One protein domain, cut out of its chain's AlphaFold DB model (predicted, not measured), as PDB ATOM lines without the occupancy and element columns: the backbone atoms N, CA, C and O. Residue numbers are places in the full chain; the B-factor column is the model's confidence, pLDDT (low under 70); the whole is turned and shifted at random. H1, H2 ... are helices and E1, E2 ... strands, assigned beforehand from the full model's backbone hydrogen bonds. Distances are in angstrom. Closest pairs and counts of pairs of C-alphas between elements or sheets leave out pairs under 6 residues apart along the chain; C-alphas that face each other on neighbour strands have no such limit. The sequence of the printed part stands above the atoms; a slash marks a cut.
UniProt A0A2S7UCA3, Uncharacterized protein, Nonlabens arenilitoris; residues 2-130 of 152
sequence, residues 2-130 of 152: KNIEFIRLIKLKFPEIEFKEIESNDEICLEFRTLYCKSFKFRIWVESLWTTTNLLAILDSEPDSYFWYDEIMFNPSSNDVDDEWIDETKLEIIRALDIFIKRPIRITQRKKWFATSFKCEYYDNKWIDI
ATOM      1  N   LYS A   2     247.633 168.786 229.170       70.81
ATOM      2  CA  LYS A   2     246.771 169.398 230.214       70.81
ATOM      3  C   LYS A   2     246.170 168.396 231.232       70.81
ATOM      4  O   LYS A   2     246.172 168.667 232.430       70.81
ATOM      5  N   ASN A   3     245.741 167.213 230.780       80.19
ATOM      6  CA  ASN A   3     245.093 166.189 231.617       80.19
ATOM      7  C   ASN A   3     245.982 165.657 232.763       80.19
ATOM      8  O   ASN A   3     245.542 165.617 233.910       80.19
ATOM      9  N   ILE A   4     247.243 165.301 232.483       83.81
ATOM     10  CA  ILE A   4     248.175 164.732 233.482       83.81
ATOM     11  C   ILE A   4     248.474 165.754 234.588       83.81
ATOM     12  O   ILE A   4     248.523 165.420 235.774       83.81
ATOM     13  N   GLU A   5     248.633 167.023 234.210       87.38
ATOM     14  CA  GLU A   5     248.853 168.105 235.166       87.38
ATOM     15  C   GLU A   5     247.646 168.325 236.084       87.38
ATOM     16  O   GLU A   5     247.823 168.531 237.285       87.38
ATOM     17  N   PHE A   6     246.426 168.209 235.562       88.62
ATOM     18  CA  PHE A   6     245.220 168.316 236.376       88.62
ATOM     19  C   PHE A   6     245.039 167.139 237.342       88.62
ATOM     20  O   PHE A   6     244.688 167.353 238.502       88.62
ATOM     21  N   ILE A   7     245.356 165.910 236.918       90.69
ATOM     22  CA  ILE A   7     245.372 164.737 237.809       90.69
ATOM     23  C   ILE A   7     246.378 164.957 238.954       90.69
ATOM     24  O   ILE A   7     246.056 164.719 240.121       90.69
ATOM     25  N   ARG A   8     247.569 165.495 238.647       91.81
ATOM     26  CA  ARG A   8     248.560 165.902 239.657       91.81
ATOM     27  C   ARG A   8     248.014 166.994 240.589       91.81
ATOM     28  O   ARG A   8     248.195 166.887 241.798       91.81
ATOM     29  N   LEU A   9     247.331 168.011 240.059       92.38
ATOM     30  CA  LEU A   9     246.733 169.098 240.843       92.38
ATOM     31  C   LEU A   9     245.653 168.591 241.815       92.38
ATOM     32  O   LEU A   9     245.656 168.989 242.979       92.38
ATOM     33  N   ILE A  10     244.774 167.687 241.371       92.56
ATOM     34  CA  ILE A  10     243.765 167.041 242.227       92.56
ATOM     35  C   ILE A  10     244.445 166.271 243.367       92.56
ATOM     36  O   ILE A  10     244.127 166.511 244.533       92.56
ATOM     37  N   LYS A  11     245.417 165.404 243.051       92.94
ATOM     38  CA  LYS A  11     246.140 164.595 244.051       92.94
ATOM     39  C   LYS A  11     246.931 165.447 245.054       92.94
ATOM     40  O   LYS A  11     247.012 165.086 246.222       92.94
ATOM     41  N   LEU A  12     247.474 166.593 244.630       93.94
ATOM     42  CA  LEU A  12     248.140 167.554 245.520       93.94
ATOM     43  C   LEU A  12     247.161 168.342 246.406       93.94
ATOM     44  O   LEU A  12     247.528 168.728 247.513       93.94
ATOM     45  N   LYS A  13     245.936 168.608 245.931       93.69
ATOM     46  CA  LYS A  13     244.932 169.393 246.669       93.69
ATOM     47  C   LYS A  13     244.100 168.562 247.654       93.69
ATOM     48  O   LYS A  13     243.609 169.118 248.637       93.69
ATOM     49  N   PHE A  14     243.960 167.265 247.397       93.38
ATOM     50  CA  PHE A  14     243.231 166.318 248.241       93.38
ATOM     51  C   PHE A  14     244.109 165.090 248.577       93.38
ATOM     52  O   PHE A  14     243.770 163.968 248.194       93.38
ATOM     53  N   PRO A  15     245.270 165.282 249.244       92.25
ATOM     54  CA  PRO A  15     246.226 164.208 249.536       92.25
ATOM     55  C   PRO A  15     245.683 163.151 250.513       92.25
ATOM     56  O   PRO A  15     246.277 162.087 250.660       92.25
ATOM     57  N   GLU A  16     244.561 163.427 251.182       89.75
ATOM     58  CA  GLU A  16     243.835 162.488 252.036       89.75
ATOM     59  C   GLU A  16     242.986 161.462 251.256       89.75
ATOM     60  O   GLU A  16     242.388 160.577 251.871       89.75
ATOM     61  N   ILE A  17     242.922 161.569 249.920       91.94
ATOM     62  CA  ILE A  17     242.068 160.752 249.049       91.94
ATOM     63  C   ILE A  17     242.885 159.945 248.033       91.94
ATOM     64  O   ILE A  17     243.643 160.477 247.223       91.94
ATOM     65  N   GLU A  18     242.657 158.632 248.023       92.19
ATOM     66  CA  GLU A  18     243.179 157.729 247.000       92.19
ATOM     67  C   GLU A  18     242.361 157.867 245.702       92.19
ATOM     68  O   GLU A  18     241.247 157.349 245.587       92.19
ATOM     69  N   PHE A  19     242.920 158.583 244.720       92.88
ATOM     70  CA  PHE A  19     242.379 158.656 243.360       92.88
ATOM     71  C   PHE A  19     242.966 157.548 242.484       92.88
ATOM     72  O   PHE A  19     244.149 157.586 242.122       92.88
ATOM     73  N   LYS A  20     242.110 156.606 242.090       93.81
ATOM     74  CA  LYS A  20     242.403 155.583 241.091       93.81
ATOM     75  C   LYS A  20     242.135 156.143 239.693       93.81
ATOM     76  O   LYS A  20     241.000 156.481 239.364       93.81
ATOM     77  N   GLU A  21     243.162 156.183 238.856       91.75
ATOM     78  CA  GLU A  21     243.012 156.462 237.425       91.75
ATOM     79  C   GLU A  21     242.364 155.272 236.699       91.75
ATOM     80  O   GLU A  21     242.615 154.105 237.024       91.75
ATOM     81  N   ILE A  22     241.502 155.571 235.729       89.25
ATOM     82  CA  ILE A  22     240.940 154.610 234.780       89.25
ATOM     83  C   ILE A  22     241.442 154.988 233.390       89.25
ATOM     84  O   ILE A  22     241.384 156.153 233.000       89.25
ATOM     85  N   GLU A  23     241.919 153.989 232.656       82.50
ATOM     86  CA  GLU A  23     242.373 154.126 231.277       82.50
ATOM     87  C   GLU A  23     241.214 154.550 230.360       82.50
ATOM     88  O   GLU A  23     240.173 153.893 230.301       82.50
ATOM     89  N   SER A  24     241.403 155.667 229.660       79.94
ATOM     90  CA  SER A  24     240.579 156.132 228.543       79.94
ATOM     91  C   SER A  24     241.486 156.863 227.549       79.94
ATOM     92  O   SER A  24     242.540 157.369 227.936       79.94
ATOM     93  N   ASN A  25     241.107 156.891 226.272       68.06
ATOM     94  CA  ASN A  25     242.038 157.218 225.188       68.06
ATOM     95  C   ASN A  25     242.448 158.704 225.130       68.06
ATOM     96  O   ASN A  25     243.582 158.978 224.752       68.06
ATOM     97  N   ASP A  26     241.588 159.641 225.550       68.50
ATOM     98  CA  ASP A  26     241.915 161.085 225.621       68.50
ATOM     99  C   ASP A  26     241.272 161.822 226.826       68.50
ATOM    100  O   ASP A  26     241.425 163.035 226.994       68.50
ATOM    101  N   GLU A  27     240.556 161.103 227.693       83.69
ATOM    102  CA  GLU A  27     239.678 161.660 228.737       83.69
ATOM    103  C   GLU A  27     240.330 161.600 230.131       83.69
ATOM    104  O   GLU A  27     241.195 160.763 230.393       83.69
ATOM    105  N   ILE A  28     239.886 162.433 231.079       87.94
ATOM    106  CA  ILE A  28     240.265 162.272 232.496       87.94
ATOM    107  C   ILE A  28     239.198 161.428 233.186       87.94
ATOM    108  O   ILE A  28     238.100 161.922 233.442       87.94
ATOM    109  N   CYS A  29     239.524 160.186 233.545       90.56
ATOM    110  CA  CYS A  29     238.638 159.314 234.312       90.56
ATOM    111  C   CYS A  29     239.275 158.940 235.663       90.56
ATOM    112  O   CYS A  29     240.280 158.232 235.717       90.56
ATOM    113  N   LEU A  30     238.687 159.416 236.767       92.38
ATOM    114  CA  LEU A  30     239.200 159.230 238.133       92.38
ATOM    115  C   LEU A  30     238.122 158.651 239.051       92.38
ATOM    116  O   LEU A  30     237.082 159.278 239.227       92.38
ATOM    117  N   GLU A  31     238.384 157.515 239.699       92.69
ATOM    118  CA  GLU A  31     237.575 156.994 240.811       92.69
ATOM    119  C   GLU A  31     238.177 157.349 242.172       92.69
ATOM    120  O   GLU A  31     239.391 157.313 242.357       92.69
ATOM    121  N   PHE A  32     237.318 157.634 243.151       92.75
ATOM    122  CA  PHE A  32     237.703 157.856 244.543       92.75
ATOM    123  C   PHE A  32     236.592 157.446 245.520       92.75
ATOM    124  O   PHE A  32     235.444 157.185 245.146       92.75
ATOM    125  N   ARG A  33     236.928 157.394 246.811       91.00
ATOM    126  CA  ARG A  33     235.975 157.260 247.925       91.00
ATOM    127  C   ARG A  33     236.071 158.472 248.837       91.00
ATOM    128  O   ARG A  33     237.102 159.130 248.875       91.00
ATOM    129  N   THR A  34     235.020 158.738 249.608       87.81
ATOM    130  CA  THR A  34     235.002 159.829 250.593       87.81
ATOM    131  C   THR A  34     234.870 159.243 251.995       87.81
ATOM    132  O   THR A  34     234.201 158.224 252.196       87.81
ATOM    133  N   LEU A  35     235.508 159.869 252.988       87.12
ATOM    134  CA  LEU A  35     235.528 159.352 254.365       87.12
ATOM    135  C   LEU A  35     234.116 159.258 254.977       87.12
ATOM    136  O   LEU A  35     233.854 158.384 255.807       87.12
ATOM    137  N   TYR A  36     233.202 160.119 254.519       86.12
ATOM    138  CA  TYR A  36     231.826 160.230 255.002       86.12
ATOM    139  C   TYR A  36     230.813 159.334 254.268       86.12
ATOM    140  O   TYR A  36     229.700 159.171 254.765       86.12
ATOM    141  N   CYS A  37     231.146 158.769 253.101       83.00
ATOM    142  CA  CYS A  37     230.172 158.091 252.238       83.00
ATOM    143  C   CYS A  37     230.714 156.751 251.701       83.00
ATOM    144  O   CYS A  37     231.125 156.625 250.551       83.00
ATOM    145  N   LYS A  38     230.721 155.724 252.563       82.56
ATOM    146  CA  LYS A  38     231.356 154.417 252.285       82.56
ATOM    147  C   LYS A  38     230.550 153.451 251.408       82.56
ATOM    148  O   LYS A  38     231.111 152.456 250.972       82.56
ATOM    149  N   SER A  39     229.264 153.713 251.168       83.31
ATOM    150  CA  SER A  39     228.386 152.854 250.347       83.31
ATOM    151  C   SER A  39     228.524 153.086 248.838       83.31
ATOM    152  O   SER A  39     227.873 152.394 248.054       83.31
ATOM    153  N   PHE A  40     229.311 154.088 248.441       84.25
ATOM    154  CA  PHE A  40     229.480 154.495 247.055       84.25
ATOM    155  C   PHE A  40     230.962 154.698 246.725       84.25
ATOM    156  O   PHE A  40     231.790 154.997 247.596       84.25
ATOM    157  N   LYS A  41     231.272 154.627 245.434       89.50
ATOM    158  CA  LYS A  41     232.457 155.251 244.835       89.50
ATOM    159  C   LYS A  41     232.007 156.474 244.052       89.50
ATOM    160  O   LYS A  41     230.937 156.451 243.446       89.50
ATOM    161  N   PHE A  42     232.824 157.513 244.027       88.50
ATOM    162  CA  PHE A  42     232.626 158.657 243.145       88.50
ATOM    163  C   PHE A  42     233.567 158.530 241.951       88.50
ATOM    164  O   PHE A  42     234.696 158.065 242.101       88.50
ATOM    165  N   ARG A  43     233.106 158.937 240.768       88.69
ATOM    166  CA  ARG A  43     233.902 158.979 239.543       88.69
ATOM    167  C   ARG A  43     233.768 160.350 238.887       88.69
ATOM    168  O   ARG A  43     232.648 160.782 238.625       88.69
ATOM    169  N   ILE A  44     234.896 161.005 238.619       88.62
ATOM    170  CA  ILE A  44     234.976 162.152 237.706       88.62
ATOM    171  C   ILE A  44     235.245 161.616 236.305       88.62
ATOM    172  O   ILE A  44     236.070 160.715 236.136       88.62
ATOM    173  N   TRP A  45     234.585 162.211 235.322       87.44
ATOM    174  CA  TRP A  45     234.846 162.029 233.905       87.44
ATOM    175  C   TRP A  45     234.865 163.408 233.225       87.44
ATOM    176  O   TRP A  45     233.858 164.116 233.259       87.44
ATOM    177  N   VAL A  46     236.011 163.814 232.671       86.81
ATOM    178  CA  VAL A  46     236.182 165.062 231.899       86.81
ATOM    179  C   VAL A  46     236.481 164.696 230.453       86.81
ATOM    180  O   VAL A  46     237.424 163.939 230.198       86.81
ATOM    181  N   GLU A  47     235.710 165.250 229.520       84.75
ATOM    182  CA  GLU A  47     235.964 165.088 228.088       84.75
ATOM    183  C   GLU A  47     237.262 165.788 227.662       84.75
ATOM    184  O   GLU A  47     237.657 166.813 228.219       84.75
ATOM    185  N   SER A  48     237.909 165.269 226.618       81.12
ATOM    186  CA  SER A  48     239.202 165.744 226.101       81.12
ATOM    187  C   SER A  48     239.219 167.233 225.730       81.12
ATOM    188  O   SER A  48     240.270 167.877 225.782       81.12
ATOM    189  N   LEU A  49     238.054 167.775 225.358       80.31
ATOM    190  CA  LEU A  49     237.841 169.170 224.970       80.31
ATOM    191  C   LEU A  49     237.438 170.083 226.139       80.31
ATOM    192  O   LEU A  49     237.227 171.264 225.908       80.31
ATOM    193  N   TRP A  50     237.325 169.582 227.376       82.19
ATOM    194  CA  TRP A  50     236.954 170.379 228.562       82.19
ATOM    195  C   TRP A  50     235.610 171.135 228.433       82.19
ATOM    196  O   TRP A  50     235.343 172.090 229.156       82.19
ATOM    197  N   THR A  51     234.752 170.682 227.519       76.75
ATOM    198  CA  THR A  51     233.379 171.148 227.262       76.75
ATOM    199  C   THR A  51     232.399 170.663 228.325       76.75
ATOM    200  O   THR A  51     231.558 171.419 228.813       76.75
ATOM    201  N   THR A  52     232.552 169.397 228.707       77.12
ATOM    202  CA  THR A  52     231.687 168.692 229.647       77.12
ATOM    203  C   THR A  52     232.530 168.072 230.755       77.12
ATOM    204  O   THR A  52     233.515 167.370 230.502       77.12
ATOM    205  N   THR A  53     232.116 168.296 232.006       78.56
ATOM    206  CA  THR A  53     232.565 167.478 233.139       78.56
ATOM    207  C   THR A  53     231.403 166.823 233.862       78.56
ATOM    208  O   THR A  53     230.450 167.466 234.302       78.56
ATOM    209  N   ASN A  54     231.556 165.523 234.069       79.44
ATOM    210  CA  ASN A  54     230.628 164.664 234.765       79.44
ATOM    211  C   ASN A  54     231.216 164.192 236.093       79.44
ATOM    212  O   ASN A  54     232.370 163.771 236.179       79.44
ATOM    213  N   LEU A  55     230.390 164.212 237.134       81.00
ATOM    214  CA  LEU A  55     230.688 163.593 238.419       81.00
ATOM    215  C   LEU A  55     229.516 162.690 238.786       81.00
ATOM    216  O   LEU A  55     228.359 163.110 238.785       81.00
ATOM    217  N   LEU A  56     229.801 161.420 239.046       80.44
ATOM    218  CA  LEU A  56     228.785 160.407 239.300       80.44
ATOM    219  C   LEU A  56     229.145 159.545 240.508       80.44
ATOM    220  O   LEU A  56     230.316 159.320 240.803       80.44
ATOM    221  N   ALA A  57     228.124 159.076 241.217       82.50
ATOM    222  CA  ALA A  57     228.255 158.165 242.347       82.50
ATOM    223  C   ALA A  57     227.730 156.780 241.957       82.50
ATOM    224  O   ALA A  57     226.590 156.657 241.514       82.50
ATOM    225  N   ILE A  58     228.551 155.750 242.129       83.25
ATOM    226  CA  ILE A  58     228.246 154.342 241.844       83.25
ATOM    227  C   ILE A  58     228.000 153.631 243.175       83.25
ATOM    228  O   ILE A  58     228.820 153.758 244.085       83.25
ATOM    229  N   LEU A  59     226.898 152.886 243.305       78.88
ATOM    230  CA  LEU A  59     226.602 152.112 244.516       78.88
ATOM    231  C   LEU A  59     227.466 150.841 244.577       78.88
ATOM    232  O   LEU A  59     227.475 150.060 243.632       78.88
ATOM    233  N   ASP A  60     228.139 150.568 245.697       82.38
ATOM    234  CA  ASP A  60     229.012 149.381 245.800       82.38
ATOM    235  C   ASP A  60     228.264 148.043 245.679       82.38
ATOM    236  O   ASP A  60     228.827 147.070 245.186       82.38
ATOM    237  N   SER A  61     227.001 147.985 246.114       76.81
ATOM    238  CA  SER A  61     226.163 146.782 246.011       76.81
ATOM    239  C   SER A  61     225.431 146.650 244.671       76.81
ATOM    240  O   SER A  61     224.786 145.633 244.440       76.81
ATOM    241  N   GLU A  62     225.481 147.668 243.808       72.62
ATOM    242  CA  GLU A  62     224.934 147.646 242.446       72.62
ATOM    243  C   GLU A  62     225.839 148.507 241.540       72.62
ATOM    244  O   GLU A  62     225.503 149.664 241.280       72.62
ATOM    245  N   PRO A  63     226.996 147.998 241.076       68.38
ATOM    246  CA  PRO A  63     227.979 148.809 240.349       68.38
ATOM    247  C   PRO A  63     227.464 149.365 239.009       68.38
ATOM    248  O   PRO A  63     227.974 150.376 238.529       68.38
ATOM    249  N   ASP A  64     226.422 148.763 238.432       65.06
ATOM    250  CA  ASP A  64     225.732 149.246 237.227       65.06
ATOM    251  C   ASP A  64     224.717 150.372 237.513       65.06
ATOM    252  O   ASP A  64     224.210 151.014 236.587       65.06
ATOM    253  N   SER A  65     224.402 150.613 238.793       60.47
ATOM    254  CA  SER A  65     223.509 151.672 239.266       60.47
ATOM    255  C   SER A  65     224.321 152.907 239.663       60.47
ATOM    256  O   SER A  65     224.890 152.980 240.757       60.47
ATOM    257  N   TYR A  66     224.332 153.907 238.779       66.56
ATOM    258  CA  TYR A  66     224.997 155.193 239.006       66.56
ATOM    259  C   TYR A  66     224.016 156.365 239.134       66.56
ATOM    260  O   TYR A  66     222.925 156.365 238.558       66.56
ATOM    261  N   PHE A  67     224.438 157.399 239.861       68.19
ATOM    262  CA  PHE A  67     223.685 158.625 240.125       68.19
ATOM    263  C   PHE A  67     224.508 159.828 239.675       68.19
ATOM    264  O   PHE A  67     225.623 160.034 240.148       68.19
ATOM    265  N   TRP A  68     223.957 160.611 238.756       65.94
ATOM    266  CA  TRP A  68     224.629 161.755 238.150       65.94
ATOM    267  C   TRP A  68     224.494 163.009 239.036       65.94
ATOM    268  O   TRP A  68     223.384 163.370 239.436       65.94
ATOM    269  N   TYR A  69     225.604 163.670 239.369       64.06
ATOM    270  CA  TYR A  69     225.587 165.069 239.799       64.06
ATOM    271  C   TYR A  69     225.545 165.960 238.553       64.06
ATOM    272  O   TYR A  69     226.236 165.651 237.588       64.06
ATOM    273  N   ASP A  70     224.707 167.002 238.582       58.53
ATOM    274  CA  ASP A  70     224.311 167.795 237.407       58.53
ATOM    275  C   ASP A  70     225.519 168.162 236.534       58.53
ATOM    276  O   ASP A  70     226.540 168.626 237.051       58.53
ATOM    277  N   GLU A  71     225.409 167.889 235.234       59.06
ATOM    278  CA  GLU A  71     226.523 167.997 234.292       59.06
ATOM    279  C   GLU A  71     227.086 169.419 234.312       59.06
ATOM    280  O   GLU A  71     226.352 170.398 234.145       59.06
ATOM    281  N   ILE A  72     228.401 169.539 234.504       63.56
ATOM    282  CA  ILE A  72     229.103 170.812 234.358       63.56
ATOM    283  C   ILE A  72     229.292 171.021 232.850       63.56
ATOM    284  O   ILE A  72     230.382 170.849 232.307       63.56
ATOM    285  N   MET A  73     228.170 171.314 232.185       53.09
ATOM    286  CA  MET A  73     228.114 171.828 230.826       53.09
ATOM    287  C   MET A  73     228.446 173.313 230.884       53.09
ATOM    288  O   MET A  73     227.620 174.125 231.315       53.09
ATOM    289  N   PHE A  74     229.618 173.680 230.391       57.25
ATOM    290  CA  PHE A  74     229.828 175.039 229.929       57.25
ATOM    291  C   PHE A  74     229.627 175.030 228.411       57.25
ATOM    292  O   PHE A  74     230.188 174.205 227.700       57.25
ATOM    293  N   ASN A  75     228.750 175.901 227.911       55.62
ATOM    294  CA  ASN A  75     228.413 175.981 226.488       55.62
ATOM    295  C   ASN A  75     229.176 177.162 225.869       55.62
ATOM    296  O   ASN A  75     228.726 178.299 226.055       55.62
ATOM    297  N   PRO A  76     230.332 176.942 225.214       53.81
ATOM    298  CA  PRO A  76     231.170 178.039 224.758       53.81
ATOM    299  C   PRO A  76     230.456 178.768 223.619       53.81
ATOM    300  O   PRO A  76     229.912 178.156 222.701       53.81
ATOM    301  N   SER A  77     230.414 180.098 223.688       52.06
ATOM    302  CA  SER A  77     229.794 180.939 222.652       52.06
ATOM    303  C   SER A  77     230.635 181.039 221.370       52.06
ATOM    304  O   SER A  77     230.183 181.616 220.380       52.06
ATOM    305  N   SER A  78     231.832 180.457 221.388       50.47
ATOM    306  CA  SER A  78     232.792 180.288 220.298       50.47
ATOM    307  C   SER A  78     233.179 178.809 220.180       50.47
ATOM    308  O   SER A  78     233.134 178.076 221.160       50.47
ATOM    309  N   ASN A  79     233.600 178.359 218.995       54.44
ATOM    310  CA  ASN A  79     234.062 176.971 218.807       54.44
ATOM    311  C   ASN A  79     235.446 176.697 219.433       54.44
ATOM    312  O   ASN A  79     235.899 175.555 219.442       54.44
ATOM    313  N   ASP A  80     236.118 177.740 219.920       61.78
ATOM    314  CA  ASP A  80     237.464 177.680 220.474       61.78
ATOM    315  C   ASP A  80     237.414 177.547 222.000       61.78
ATOM    316  O   ASP A  80     236.887 178.414 222.698       61.78
ATOM    317  N   VAL A  81     237.983 176.449 222.502       70.56
ATOM    318  CA  VAL A  81     238.239 176.212 223.927       70.56
ATOM    319  C   VAL A  81     239.638 176.735 224.254       70.56
ATOM    320  O   VAL A  81     240.638 176.135 223.848       70.56
ATOM    321  N   ASP A  82     239.712 177.847 224.980       79.69
ATOM    322  CA  ASP A  82     240.971 178.481 225.378       79.69
ATOM    323  C   ASP A  82     241.492 178.008 226.756       79.69
ATOM    324  O   ASP A  82     241.004 177.039 227.346       79.69
ATOM    325  N   ASP A  83     242.565 178.636 227.245       83.31
ATOM    326  CA  ASP A  83     243.167 178.304 228.541       83.31
ATOM    327  C   ASP A  83     242.425 178.915 229.746       83.31
ATOM    328  O   ASP A  83     242.462 178.319 230.824       83.31
ATOM    329  N   GLU A  84     241.709 180.035 229.579       82.88
ATOM    330  CA  GLU A  84     240.908 180.659 230.646       82.88
ATOM    331  C   GLU A  84     239.682 179.790 230.954       82.88
ATOM    332  O   GLU A  84     239.460 179.409 232.106       82.88
ATOM    333  N   TRP A  85     238.981 179.344 229.909       79.56
ATOM    334  CA  TRP A  85     237.906 178.352 229.965       79.56
ATOM    335  C   TRP A  85     238.301 177.076 230.716       79.56
ATOM    336  O   TRP A  85     237.565 176.544 231.559       79.56
ATOM    337  N   ILE A  86     239.482 176.554 230.386       83.94
ATOM    338  CA  ILE A  86     240.006 175.328 230.975       83.94
ATOM    339  C   ILE A  86     240.325 175.547 232.458       83.94
ATOM    340  O   ILE A  86     240.044 174.661 233.266       83.94
ATOM    341  N   ASP A  87     240.850 176.707 232.849       84.88
ATOM    342  CA  ASP A  87     241.110 177.029 234.255       84.88
ATOM    343  C   ASP A  87     239.826 177.297 235.064       84.88
ATOM    344  O   ASP A  87     239.723 176.799 236.191       84.88
ATOM    345  N   GLU A  88     238.801 177.946 234.499       81.69
ATOM    346  CA  GLU A  88     237.466 178.023 235.120       81.69
ATOM    347  C   GLU A  88     236.875 176.624 235.355       81.69
ATOM    348  O   GLU A  88     236.413 176.301 236.458       81.69
ATOM    349  N   THR A  89     236.965 175.754 234.346       82.31
ATOM    350  CA  THR A  89     236.489 174.369 234.420       82.31
ATOM    351  C   THR A  89     237.228 173.591 235.515       82.31
ATOM    352  O   THR A  89     236.587 172.997 236.388       82.31
ATOM    353  N   LYS A  90     238.570 173.661 235.573       86.31
ATOM    354  CA  LYS A  90     239.370 173.073 236.670       86.31
ATOM    355  C   LYS A  90     238.904 173.567 238.045       86.31
ATOM    356  O   LYS A  90     238.805 172.764 238.977       86.31
ATOM    357  N   LEU A  91     238.626 174.866 238.190       84.12
ATOM    358  CA  LEU A  91     238.197 175.473 239.455       84.12
ATOM    359  C   LEU A  91     236.824 174.966 239.916       84.12
ATOM    360  O   LEU A  91     236.671 174.657 241.100       84.12
ATOM    361  N   GLU A  92     235.846 174.829 239.020       82.06
ATOM    362  CA  GLU A  92     234.515 174.304 239.364       82.06
ATOM    363  C   GLU A  92     234.539 172.802 239.689       82.06
ATOM    364  O   GLU A  92     233.911 172.390 240.669       82.06
ATOM    365  N   ILE A  93     235.338 171.993 238.981       85.19
ATOM    366  CA  ILE A  93     235.567 170.578 239.343       85.19
ATOM    367  C   ILE A  93     236.162 170.479 240.751       85.19
ATOM    368  O   ILE A  93     235.715 169.680 241.574       85.19
ATOM    369  N   ILE A  94     237.154 171.318 241.052       88.12
ATOM    370  CA  ILE A  94     237.814 171.364 242.358       88.12
ATOM    371  C   ILE A  94     236.856 171.835 243.468       88.12
ATOM    372  O   ILE A  94     236.930 171.323 244.586       88.12
ATOM    373  N   ARG A  95     235.936 172.769 243.182       84.50
ATOM    374  CA  ARG A  95     234.870 173.194 244.112       84.50
ATOM    375  C   ARG A  95     233.860 172.072 244.368       84.50
ATOM    376  O   ARG A  95     233.479 171.857 245.516       84.50
ATOM    377  N   ALA A  96     233.463 171.333 243.331       83.31
ATOM    378  CA  ALA A  96     232.602 170.163 243.476       83.31
ATOM    379  C   ALA A  96     233.292 169.073 244.314       83.31
ATOM    380  O   ALA A  96     232.718 168.598 245.293       83.31
ATOM    381  N   LEU A  97     234.544 168.730 243.992       86.81
ATOM    382  CA  LEU A  97     235.348 167.763 244.744       86.81
ATOM    383  C   LEU A  97     235.418 168.081 246.239       86.81
ATOM    384  O   LEU A  97     235.199 167.186 247.049       86.81
ATOM    385  N   ASP A  98     235.672 169.341 246.606       87.94
ATOM    386  CA  ASP A  98     235.763 169.760 248.009       87.94
ATOM    387  C   ASP A  98     234.470 169.442 248.786       87.94
ATOM    388  O   ASP A  98     234.523 168.895 249.889       87.94
ATOM    389  N   ILE A  99     233.304 169.657 248.159       85.56
ATOM    390  CA  ILE A  99     231.994 169.286 248.713       85.56
ATOM    391  C   ILE A  99     231.887 167.769 248.911       85.56
ATOM    392  O   ILE A  99     231.559 167.333 250.012       85.56
ATOM    393  N   PHE A 100     232.155 166.957 247.883       85.12
ATOM    394  CA  PHE A 100     231.994 165.499 247.985       85.12
ATOM    395  C   PHE A 100     232.985 164.863 248.970       85.12
ATOM    396  O   PHE A 100     232.616 163.950 249.709       85.12
ATOM    397  N   ILE A 101     234.224 165.358 249.010       88.12
ATOM    398  CA  ILE A 101     235.302 164.837 249.857       88.12
ATOM    399  C   ILE A 101     235.088 165.205 251.328       88.12
ATOM    400  O   ILE A 101     235.207 164.331 252.188       88.12
ATOM    401  N   LYS A 102     234.760 166.472 251.624       87.56
ATOM    402  CA  LYS A 102     234.826 167.036 252.988       87.56
ATOM    403  C   LYS A 102     233.481 167.128 253.709       87.56
ATOM    404  O   LYS A 102     233.447 167.545 254.866       87.56
ATOM    405  N   ARG A 103     232.370 166.768 253.057       87.50
ATOM    406  CA  ARG A 103     231.015 166.888 253.625       87.50
ATOM    407  C   ARG A 103     230.281 165.544 253.620       87.50
ATOM    408  O   ARG A 103     230.449 164.763 252.685       87.50
ATOM    409  N   PRO A 104     229.425 165.251 254.616       88.38
ATOM    410  CA  PRO A 104     228.540 164.094 254.558       88.38
ATOM    411  C   PRO A 104     227.572 164.205 253.378       88.38
ATOM    412  O   PRO A 104     226.776 165.141 253.311       88.38
ATOM    413  N   ILE A 105     227.631 163.241 252.461       85.25
ATOM    414  CA  ILE A 105     226.760 163.155 251.283       85.25
ATOM    415  C   ILE A 105     225.713 162.066 251.506       85.25
ATOM    416  O   ILE A 105     226.035 160.989 252.016       85.25
ATOM    417  N   ARG A 106     224.469 162.309 251.080       82.50
ATOM    418  CA  ARG A 106     223.438 161.268 250.967       82.50
ATOM    419  C   ARG A 106     222.745 161.314 249.610       82.50
ATOM    420  O   ARG A 106     222.506 162.389 249.057       82.50
ATOM    421  N   ILE A 107     222.353 160.141 249.116       78.31
ATOM    422  CA  ILE A 107     221.578 159.986 247.883       78.31
ATOM    423  C   ILE A 107     220.237 159.336 248.231       78.31
ATOM    424  O   ILE A 107     220.179 158.203 248.699       78.31
ATOM    425  N   THR A 108     219.146 160.071 248.020       75.44
ATOM    426  CA  THR A 108     217.777 159.635 248.316       75.44
ATOM    427  C   THR A 108     217.087 159.148 247.045       75.44
ATOM    428  O   THR A 108     216.824 159.941 246.140       75.44
ATOM    429  N   GLN A 109     216.725 157.867 246.988       71.25
ATOM    430  CA  GLN A 109     215.891 157.306 245.921       71.25
ATOM    431  C   GLN A 109     214.397 157.528 246.206       71.25
ATOM    432  O   GLN A 109     213.930 157.352 247.329       71.25
ATOM    433  N   ARG A 110     213.614 157.852 245.171       63.59
ATOM    434  CA  ARG A 110     212.143 157.824 245.203       63.59
ATOM    435  C   ARG A 110     211.613 157.065 243.990       63.59
ATOM    436  O   ARG A 110     211.788 157.513 242.855       63.59
ATOM    437  N   LYS A 111     210.943 155.933 244.230       59.53
ATOM    438  CA  LYS A 111     210.172 155.211 243.206       59.53
ATOM    439  C   LYS A 111     208.861 155.962 242.930       59.53
ATOM    440  O   LYS A 111     208.224 156.460 243.855       59.53
ATOM    441  N   LYS A 112     208.470 156.044 241.662       60.66
ATOM    442  CA  LYS A 112     207.179 156.532 241.154       60.66
ATOM    443  C   LYS A 112     206.641 155.473 240.189       60.66
ATOM    444  O   LYS A 112     207.424 154.679 239.676       60.66
ATOM    445  N   TRP A 113     205.339 155.496 239.907       59.56
ATOM    446  CA  TRP A 113     204.630 154.464 239.128       59.56
ATOM    447  C   TRP A 113     205.372 154.019 237.849       59.56
ATOM    448  O   TRP A 113     205.538 152.824 237.632       59.56
ATOM    449  N   PHE A 114     205.900 154.965 237.063       56.19
ATOM    450  CA  PHE A 114     206.582 154.691 235.787       56.19
ATOM    451  C   PHE A 114     208.062 155.117 235.750       56.19
ATOM    452  O   PHE A 114     208.667 155.141 234.683       56.19
ATOM    453  N   ALA A 115     208.652 155.527 236.880       57.44
ATOM    454  CA  ALA A 115     210.024 156.045 236.909       57.44
ATOM    455  C   ALA A 115     210.641 156.027 238.311       57.44
ATOM    456  O   ALA A 115     209.966 156.273 239.307       57.44
ATOM    457  N   THR A 116     211.961 155.872 238.392       55.75
ATOM    458  CA  THR A 116     212.723 156.244 239.594       55.75
ATOM    459  C   THR A 116     213.258 157.669 239.442       55.75
ATOM    460  O   THR A 116     213.583 158.103 238.341       55.75
ATOM    461  N   SER A 117     213.355 158.411 240.544       65.31
ATOM    462  CA  SER A 117     214.104 159.671 240.613       65.31
ATOM    463  C   SER A 117     214.979 159.697 241.859       65.31
ATOM    464  O   SER A 117     214.490 159.341 242.934       65.31
ATOM    465  N   PHE A 118     216.219 160.156 241.729       69.94
ATOM    466  CA  PHE A 118     217.150 160.318 242.845       69.94
ATOM    467  C   PHE A 118     217.314 161.799 243.223       69.94
ATOM    468  O   PHE A 118     216.940 162.692 242.459       69.94
ATOM    469  N   LYS A 119     217.856 162.055 244.415       74.69
ATOM    470  CA  LYS A 119     218.253 163.378 244.915       74.69
ATOM    471  C   LYS A 119     219.572 163.244 245.673       74.69
ATOM    472  O   LYS A 119     219.657 162.384 246.544       74.69
ATOM    473  N   CYS A 120     220.556 164.089 245.380       76.81
ATOM    474  CA  CYS A 120     221.821 164.161 246.110       76.81
ATOM    475  C   CYS A 120     221.829 165.421 246.988       76.81
ATOM    476  O   CYS A 120     221.397 166.490 246.549       76.81
ATOM    477  N   GLU A 121     222.281 165.281 248.231       81.12
ATOM    478  CA  GLU A 121     222.352 166.357 249.222       81.12
ATOM    479  C   GLU A 121     223.662 166.244 250.011       81.12
ATOM    480  O   GLU A 121     224.037 165.137 250.408       81.12
ATOM    481  N   TYR A 122     224.316 167.375 250.293       86.75
ATOM    482  CA  TYR A 122     225.399 167.443 251.280       86.75
ATOM    483  C   TYR A 122     224.888 167.987 252.616       86.75
ATOM    484  O   TYR A 122     223.882 168.698 252.662       86.75
ATOM    485  N   TYR A 123     225.591 167.674 253.700       86.44
ATOM    486  CA  TYR A 123     225.377 168.276 255.011       86.44
ATOM    487  C   TYR A 123     226.424 169.358 255.300       86.44
ATOM    488  O   TYR A 123     227.615 169.168 255.061       86.44
ATOM    489  N   ASP A 124     225.963 170.491 255.815       84.00
ATOM    490  CA  ASP A 124     226.785 171.606 256.300       84.00
ATOM    491  C   ASP A 124     226.312 171.931 257.729       84.00
ATOM    492  O   ASP A 124     226.698 171.258 258.681       84.00
ATOM    493  N   ASN A 125     225.344 172.839 257.857       87.50
ATOM    494  CA  ASN A 125     224.522 173.036 259.058       87.50
ATOM    495  C   ASN A 125     223.111 172.423 258.915       87.50
ATOM    496  O   ASN A 125     222.337 172.356 259.866       87.50
ATOM    497  N   LYS A 126     222.758 172.000 257.697       90.06
ATOM    498  CA  LYS A 126     221.542 171.267 257.317       90.06
ATOM    499  C   LYS A 126     221.809 170.527 256.004       90.06
ATOM    500  O   LYS A 126     222.839 170.754 255.372       90.06
ATOM    501  N   TRP A 127     220.871 169.683 255.577       87.31
ATOM    502  CA  TRP A 127     220.913 169.071 254.246       87.31
ATOM    503  C   TRP A 127     220.616 170.108 253.157       87.31
ATOM    504  O   TRP A 127     219.622 170.833 253.249       87.31
ATOM    505  N   ILE A 128     221.485 170.180 252.150       83.94
ATOM    506  CA  ILE A 128     221.438 171.140 251.044       83.94
ATOM    507  C   ILE A 128     221.537 170.377 249.716       83.94
ATOM    508  O   ILE A 128     222.443 169.568 249.516       83.94
ATOM    509  N   ASP A 129     220.587 170.634 248.816       79.50
ATOM    510  CA  ASP A 129     220.569 170.147 247.433       79.50
ATOM    511  C   ASP A 129     221.837 170.611 246.700       79.50
ATOM    512  O   ASP A 129     222.077 171.814 246.603       79.50
ATOM    513  N   ILE A 130     222.636 169.686 246.157       71.94
ATOM    514  CA  ILE A 130     223.931 170.066 245.558       71.94
ATOM    515  C   ILE A 130     223.738 170.805 244.215       71.94
ATOM    516  O   ILE A 130     224.484 171.726 243.901       71.94
TER     517      ILE A 130
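What this domain is: This is residues 2 to 130 of the 152 residues of an uncharacterized protein of Nonlabens arenilitoris (UniProt A0A2S7UCA3). A twisted wall of five strands, E1 to E5, has the long helix H2 running along its strands over one face, with the shorter H1 near H2 toward E2. A small second sheet, E6 to E8, begins just after H2 and is partly face to face with the wall, its strands crossed to the wall's; the tip of its long hairpin, residues 111 to 116, sticks out. The printed part has 129 residues, in the order H1, E1 to E5, H2, E6 to E8; both sheets are antiparallel, ordered E1-E2-E3-E4-E5 and E6-E7-E8. The class is mixed, helices and strands, and the whole is compact, with a radius of gyration of the C-alphas of 15.4 A and spans of 44 by 36 by 32 A.

Where its parts are: H1, residues 2 to 13, begins at C-alpha 2 (246.771, 169.398, 230.214) and is 16.6 A long. E1 is residues 20 to 22, E2 28 to 34, E3 37 to 46 and E4 52 to 59. E5, residues 62 to 73, is 27.0 A long. E3 bends by 78 degrees at residue 40 and E5 by 57 degrees at residue 70. H2, residues 83 to 102, begins at (243.167, 178.304, 228.541) and is 28.2 A long. E6 is residues 105 to 112, 23.0 A long, and E7 is 115 to 123, 26.7 A long. E8, residues 127 to 129, ends at (220.569, 170.147, 247.433).

How they stand to each other: E1 to E5 form a meander, each strand the antiparallel neighbour of the one before. N 20 and O 31 of E1 and E2 are 2.8 A apart, N 30 and O 44 of E2 and E3 3.0 A, N 43 and O 56 of E3 and E4 2.8 A, and N 67 and O 57 of E5 and E4 2.8 A, each within hydrogen-bond range. H2 is on this sheet at a height of 9.7 A, over E3 and E4, and stands at 9 degrees to E4 on the local plane, along the strands. H1 and H2, on one face of the sheet, make two layers with it. They are close but not clearly touching, C-alphas 10 and 94 being closest at 7.4 A, and run the same way at a shallow tilt of 34 degrees, only just short of steep. In both helices every O i to N i+4 pair is within hydrogen-bond range. E6 to E8 form a second meander, with N 108 and O 119 2.8 A apart and N 128 and O 122 2.9 A apart. The two sheets make a sandwich, two sheets face to face, with strands at 86 degrees; the closest C-alphas of E5 and E7 are Phe 67 and Phe 118, 7.3 A.

The domain as a whole: The C-alphas farthest apart, of Asp 83 and Trp 113, are 46.5 A apart. The printed part has no cut and no long link. Mean pLDDT of the printed part is 79.4; residues 25 to 26, 63 to 80 and 110 to 118 are under 70.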